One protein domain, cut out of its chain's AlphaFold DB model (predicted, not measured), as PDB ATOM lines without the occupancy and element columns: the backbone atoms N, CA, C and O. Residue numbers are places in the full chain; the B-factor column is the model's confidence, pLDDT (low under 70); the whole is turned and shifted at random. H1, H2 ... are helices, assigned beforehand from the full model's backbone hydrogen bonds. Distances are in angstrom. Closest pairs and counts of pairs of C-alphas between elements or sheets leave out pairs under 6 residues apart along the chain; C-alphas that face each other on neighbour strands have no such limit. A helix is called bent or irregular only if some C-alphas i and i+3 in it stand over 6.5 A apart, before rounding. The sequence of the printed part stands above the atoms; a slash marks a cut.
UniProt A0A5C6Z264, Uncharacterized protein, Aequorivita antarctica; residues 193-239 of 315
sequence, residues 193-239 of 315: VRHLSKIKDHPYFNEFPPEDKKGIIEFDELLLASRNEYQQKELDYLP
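This is residues 193 to 239 of the 315 residues of an uncharacterized protein of Aequorivita antarctica (UniProt A0A5C6Z264). One long helix, H2, makes the length of a rod, with a short helix near each of its ends: H1 beside its first turns, and H3 making a corner with its last ones. Residues 193 to 202, with no named helix, lead from beside H2 to H1, and after H3 residues 236 to 239 fold back toward H2. The printed part has 47 residues with three named helices, H1, H2 and H3 in chain order, and no named strand; its class is all helix. It is only just loose, close to compact, with a radius of gyration of the C-alphas of 11.8 A, and its C-alphas span 33 by 16 by 12 A.

Going along from Val 193, look first at H1, residues 203 to 207, which is close to but not clearly touching H2, residues 210 to 227; the closest C-alphas, of Phe 205 and Lys 213, are 6.7 A apart. At the other end of H2 you meet H3, residues 229 to 235. H2 and H3 touch only at the corner by their link, H2 with residues 225 to 226 alone; the closest C-alphas, of Ser 226 and Gln 232, are 5.1 A apart. Their lines stand at a steep tilt of 62 degrees, opposite ways. H1 and H3 are apart. Look at the backbones: 12 of 14 O i to N i+4 pairs are within hydrogen-bond range in H2, 0 of 1 in H1 with 2 of 2 O i to N i+3 pairs, and 1 of 3 in H3 with 1 of 4 O i to N i+3 pairs.

Find C-alpha 203 at (214.343, 506.251, 468.317); from there H1 runs 7.6 A to Glu 207. Find C-alpha 210 at (223.094, 500.824, 475.127); from there H2 runs 26.7 A to Arg 227. H2 is irregular: C-alphas 211 and 214 are 7.1 A apart. H3 runs 10.6 A from Glu 229 to C-alpha 235 at (237.450, 521.949, 463.793); it is neither bent nor irregular, but only just: C-alphas 230 and 233 are 6.5 A apart.

The two C-alphas farthest apart are those of Asn 206 and Lys 233, 33.7 A, while those of Val 193 and Pro 239 are 12.1 A apart. The printed part has no cut, and the links H1 to H2 and H2 to H3 are both tight. The mean pLDDT of the printed part is 82.8; look for values under 70 at residues 229 to 236, of which 229 to 235 belong to H3, with a mean of 55.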
ATOM      1  N   VAL A 193     222.069 515.894 461.613       88.69
ATOM      2  CA  VAL A 193     222.179 516.238 463.031       88.69
ATOM      3  C   VAL A 193     220.836 515.945 463.687       88.69
ATOM      4  O   VAL A 193     219.795 516.397 463.208       88.69
ATOM      5  N   ARG A 194     220.860 515.178 464.771       90.62
ATOM      6  CA  ARG A 194     219.680 514.668 465.477       90.62
ATOM      7  C   ARG A 194     219.480 515.301 466.855       90.62
ATOM      8  O   ARG A 194     218.440 515.084 467.469       90.62
ATOM      9  N   HIS A 195     220.427 516.117 467.319       91.38
ATOM     10  CA  HIS A 195     220.411 516.786 468.624       91.38
ATOM     11  C   HIS A 195     220.240 515.807 469.798       91.38
ATOM     12  O   HIS A 195     219.473 516.053 470.734       91.38
ATOM     13  N   LEU A 196     220.967 514.691 469.748       92.50
ATOM     14  CA  LEU A 196     220.773 513.543 470.633       92.50
ATOM     15  C   LEU A 196     221.067 513.848 472.106       92.50
ATOM     16  O   LEU A 196     220.431 513.265 472.981       92.50
ATOM     17  N   SER A 197     221.942 514.810 472.415       91.62
ATOM     18  CA  SER A 197     222.191 515.230 473.804       91.62
ATOM     19  C   SER A 197     220.995 515.916 474.471       91.62
ATOM     20  O   SER A 197     220.908 515.958 475.699       91.62
ATOM     21  N   LYS A 198     220.035 516.418 473.684       90.75
ATOM     22  CA  LYS A 198     218.823 517.087 474.186       90.75
ATOM     23  C   LYS A 198     217.630 516.140 474.337       90.75
ATOM     24  O   LYS A 198     216.640 516.521 474.957       90.75
ATOM     25  N   ILE A 199     217.704 514.929 473.782       89.00
ATOM     26  CA  ILE A 199     216.578 513.990 473.699       89.00
ATOM     27  C   ILE A 199     216.986 512.673 474.361       89.00
ATOM     28  O   ILE A 199     217.779 511.917 473.813       89.00
ATOM     29  N   LYS A 200     216.426 512.371 475.539       81.19
ATOM     30  CA  LYS A 200     216.798 511.159 476.295       81.19
ATOM     31  C   LYS A 200     216.462 509.852 475.563       81.19
ATOM     32  O   LYS A 200     217.296 508.944 475.579       81.19
ATOM     33  N   ASP A 201     215.303 509.810 474.902       85.44
ATOM     34  CA  ASP A 201     214.697 508.599 474.324       85.44
ATOM     35  C   ASP A 201     214.442 508.755 472.811       85.44
ATOM     36  O   ASP A 201     213.327 508.597 472.316       85.44
ATOM     37  N   HIS A 202     215.477 509.136 472.061       91.88
ATOM     38  CA  HIS A 202     215.389 509.250 470.604       91.88
ATOM     39  C   HIS A 202     215.353 507.851 469.939       91.88
ATOM     40  O   HIS A 202     216.207 507.028 470.273       91.88
ATOM     41  N   PRO A 203     214.463 507.572 468.956       91.38
ATOM     42  CA  PRO A 203     214.343 506.251 468.317       91.38
ATOM     43  C   PRO A 203     215.640 505.695 467.722       91.38
ATOM     44  O   PRO A 203     215.851 504.492 467.741       91.38
ATOM     45  N   TYR A 204     216.523 506.577 467.246       88.19
ATOM     46  CA  TYR A 204     217.849 506.215 466.728       88.19
ATOM     47  C   TYR A 204     218.704 505.432 467.732       88.19
ATOM     48  O   TYR A 204     219.481 504.582 467.328       88.19
ATOM     49  N   PHE A 205     218.542 505.656 469.043       90.12
ATOM     50  CA  PHE A 205     219.264 504.864 470.044       90.12
ATOM     51  C   PHE A 205     218.846 503.393 470.056       90.12
ATOM     52  O   PHE A 205     219.617 502.567 470.520       90.12
ATOM     53  N   ASN A 206     217.661 503.054 469.540       91.75
ATOM     54  CA  ASN A 206     217.197 501.670 469.473       91.75
ATOM     55  C   ASN A 206     217.909 500.862 468.375       91.75
ATOM     56  O   ASN A 206     217.789 499.641 468.357       91.75
ATOM     57  N   GLU A 207     218.624 501.525 467.461       89.62
ATOM     58  CA  GLU A 207     219.421 500.873 466.414       89.62
ATOM     59  C   GLU A 207     220.777 500.374 466.941       89.62
ATOM     60  O   GLU A 207     221.470 499.641 466.239       89.62
ATOM     61  N   PHE A 208     221.153 500.747 468.171       89.94
ATOM     62  CA  PHE A 208     222.469 500.476 468.741       89.94
ATOM     63  C   PHE A 208     222.379 499.860 470.143       89.94
ATOM     64  O   PHE A 208     221.423 500.117 470.883       89.94
ATOM     65  N   PRO A 209     223.393 499.081 470.553       93.19
ATOM     66  CA  PRO A 209     223.546 498.656 471.937       93.19
ATOM     67  C   PRO A 209     223.619 499.852 472.912       93.19
ATOM     68  O   PRO A 209     224.185 500.897 472.573       93.19
ATOM     69  N   PRO A 210     223.081 499.737 474.144       91.00
ATOM     70  CA  PRO A 210     223.094 500.824 475.127       91.00
ATOM     71  C   PRO A 210     224.486 501.391 475.449       91.00
ATOM     72  O   PRO A 210     224.612 502.581 475.750       91.00
ATOM     73  N   GLU A 211     225.523 500.559 475.393       94.31
ATOM     74  CA  GLU A 211     226.926 500.911 475.621       94.31
ATOM     75  C   GLU A 211     227.468 501.937 474.613       94.31
ATOM     76  O   GLU A 211     228.281 502.786 474.986       94.31
ATOM     77  N   ASP A 212     226.948 501.952 473.383       92.12
ATOM     78  CA  ASP A 212     227.393 502.863 472.324       92.12
ATOM     79  C   ASP A 212     226.754 504.255 472.434       92.12
ATOM     80  O   ASP A 212     227.198 505.210 471.788       92.12
ATOM     81  N   LYS A 213     225.741 504.421 473.300       91.50
ATOM     82  CA  LYS A 213     224.951 505.659 473.429       91.50
ATOM     83  C   LYS A 213     225.817 506.905 473.603       91.50
ATOM     84  O   LYS A 213     225.517 507.945 473.020       91.50
ATOM     85  N   LYS A 214     226.885 506.813 474.403       92.19
ATOM     86  CA  LYS A 214     227.798 507.939 474.640       92.19
ATOM     87  C   LYS A 214     228.515 508.355 473.352       92.19
ATOM     88  O   LYS A 214     228.483 509.533 473.011       92.19
ATOM     89  N   GLY A 215     229.102 507.399 472.629       91.44
ATOM     90  CA  GLY A 215     229.819 507.666 471.378       91.44
ATOM     91  C   GLY A 215     228.902 508.209 470.280       91.44
ATOM     92  O   GLY A 215     229.288 509.107 469.538       91.44
ATOM     93  N   ILE A 216     227.654 507.738 470.228       90.62
ATOM     94  CA  ILE A 216     226.643 508.236 469.285       90.62
ATOM     95  C   ILE A 216     226.300 509.709 469.563       90.62
ATOM     96  O   ILE A 216     226.196 510.503 468.628       90.62
ATOM     97  N   ILE A 217     226.140 510.089 470.837       92.81
ATOM     98  CA  ILE A 217     225.910 511.491 471.224       92.81
ATOM     99  C   ILE A 217     227.132 512.348 470.878       92.81
ATOM    100  O   ILE A 217     226.970 513.404 470.275       92.81
ATOM    101  N   GLU A 218     228.340 511.882 471.210       91.31
ATOM    102  CA  GLU A 218     229.591 512.586 470.894       91.31
ATOM    103  C   GLU A 218     229.733 512.822 469.375       91.31
ATOM    104  O   GLU A 218     230.066 513.928 468.951       91.31
ATOM    105  N   PHE A 219     229.408 511.829 468.540       89.19
ATOM    106  CA  PHE A 219     229.417 511.974 467.080       89.19
ATOM    107  C   PHE A 219     228.388 512.995 466.567       89.19
ATOM    108  O   PHE A 219     228.718 513.824 465.717       89.19
ATOM    109  N   ASP A 220     227.154 512.969 467.077       90.88
ATOM    110  CA  ASP A 220     226.101 513.917 466.686       90.88
ATOM    111  C   ASP A 220     226.454 515.367 467.062       90.88
ATOM    112  O   ASP A 220     226.200 516.300 466.296       90.88
ATOM    113  N   GLU A 221     227.096 515.563 468.215       89.69
ATOM    114  CA  GLU A 221     227.588 516.871 468.652       89.69
ATOM    115  C   GLU A 221     228.760 517.368 467.799       89.69
ATOM    116  O   GLU A 221     228.785 518.545 467.432       89.69
ATOM    117  N   LEU A 222     229.690 516.484 467.418       87.12
ATOM    118  CA  LEU A 222     230.764 516.812 466.473       87.12
ATOM    119  C   LEU A 222     230.206 517.219 465.103       87.12
ATOM    120  O   LEU A 222     230.663 518.203 464.521       87.12
ATOM    121  N   LEU A 223     229.186 516.509 464.609       87.44
ATOM    122  CA  LEU A 223     228.507 516.846 463.357       87.44
ATOM    123  C   LEU A 223     227.764 518.189 463.439       87.44
ATOM    124  O   LEU A 223     227.729 518.945 462.471       87.44
ATOM    125  N   LEU A 224     227.162 518.505 464.589       87.38
ATOM    126  CA  LEU A 224     226.547 519.811 464.823       87.38
ATOM    127  C   LEU A 224     227.601 520.925 464.828       87.38
ATOM    128  O   LEU A 224     227.399 521.961 464.196       87.38
ATOM    129  N   ALA A 225     228.723 520.713 465.516       83.56
ATOM    130  CA  ALA A 225     229.806 521.685 465.599       83.56
ATOM    131  C   ALA A 225     230.444 521.961 464.228       83.56
ATOM    132  O   ALA A 225     230.703 523.119 463.901       83.56
ATOM    133  N   SER A 226     230.621 520.934 463.386       77.00
ATOM    134  CA  SER A 226     231.178 521.097 462.034       77.00
ATOM    135  C   SER A 226     230.257 521.840 461.058       77.00
ATOM    136  O   SER A 226     230.721 522.316 460.022       77.00
ATOM    137  N   ARG A 227     228.964 521.982 461.384       77.06
ATOM    138  CA  ARG A 227     227.971 522.720 460.579       77.06
ATOM    139  C   ARG A 227     227.760 524.168 461.013       77.06
ATOM    140  O   ARG A 227     227.110 524.925 460.297       77.06
ATOM    141  N   ASN A 228     228.287 524.570 462.167       71.50
ATOM    142  CA  ASN A 228     228.200 525.949 462.633       71.50
ATOM    143  C   ASN A 228     229.329 526.781 462.003       71.50
ATOM    144  O   ASN A 228     230.489 526.594 462.362       71.50
ATOM    145  N   GLU A 229     229.001 527.750 461.138       60.25
ATOM    146  CA  GLU A 229     229.973 528.606 460.415       60.25
ATOM    147  C   GLU A 229     231.057 529.240 461.315       60.25
ATOM    148  O   GLU A 229     232.202 529.414 460.899       60.25
ATOM    149  N   TYR A 230     230.721 529.564 462.570       55.19
ATOM    150  CA  TYR A 230     231.666 530.125 463.543       55.19
ATOM    151  C   TYR A 230     232.665 529.097 464.106       55.19
ATOM    152  O   TYR A 230     233.797 529.468 464.402       55.19
ATOM    153  N   GLN A 231     232.268 527.827 464.251       52.81
ATOM    154  CA  GLN A 231     233.102 526.736 464.787       52.81
ATOM    155  C   GLN A 231     233.812 525.937 463.681       52.81
ATOM    156  O   GLN A 231     234.830 525.294 463.928       52.81
ATOM    157  N   GLN A 232     233.322 526.028 462.444       51.03
ATOM    158  CA  GLN A 232     233.878 525.348 461.273       51.03
ATOM    159  C   GLN A 232     235.328 525.776 460.973       51.03
ATOM    160  O   GLN A 232     236.121 524.967 460.503       51.03
ATOM    161  N   LYS A 233     235.705 527.018 461.318       51.00
ATOM    162  CA  LYS A 233     237.080 527.533 461.168       51.00
ATOM    163  C   LYS A 233     238.115 526.876 462.088       51.00
ATOM    164  O   LYS A 233     239.301 527.022 461.812       51.00
ATOM    165  N   GLU A 234     237.698 526.196 463.156       53.75
ATOM    166  CA  GLU A 234     238.619 525.601 464.138       53.75
ATOM    167  C   GLU A 234     238.651 524.068 464.112       53.75
ATOM    168  O   GLU A 234     239.644 523.491 464.549       53.75
ATOM    169  N   LEU A 235     237.601 523.399 463.617       61.38
ATOM    170  CA  LEU A 235     237.450 521.949 463.793       61.38
ATOM    171  C   LEU A 235     237.898 521.069 462.617       61.38
ATOM    172  O   LEU A 235     238.095 519.886 462.865       61.38
ATOM    173  N   ASP A 236     238.047 521.596 461.391       68.12
ATOM    174  CA  ASP A 236     238.429 520.858 460.156       68.12
ATOM    175  C   ASP A 236     237.916 519.397 460.097       68.12
ATOM    176  O   ASP A 236     238.625 518.458 459.733       68.12
ATOM    177  N   TYR A 237     236.676 519.181 460.556       75.06
ATOM    178  CA  TYR A 237     236.124 517.848 460.772       75.06
ATOM    179  C   TYR A 237     235.114 517.523 459.679       75.06
ATOM    180  O   TYR A 237     233.997 518.048 459.660       75.06
ATOM    181  N   LEU A 238     235.510 516.613 458.791       81.69
ATOM    182  CA  LEU A 238     234.661 516.031 457.761       81.69
ATOM    183  C   LEU A 238     234.445 514.547 458.080       81.69
ATOM    184  O   LEU A 238     235.414 513.786 458.102       81.69
ATOM    185  N   PRO A 239     233.197 514.116 458.336       87.25
ATOM    186  CA  PRO A 239     232.902 512.709 458.556       87.25
ATOM    187  C   PRO A 239     233.324 511.866 457.355       87.25
ATOM    188  O   PRO A 239     233.001 512.194 456.214       87.25
TER     189      PRO A 239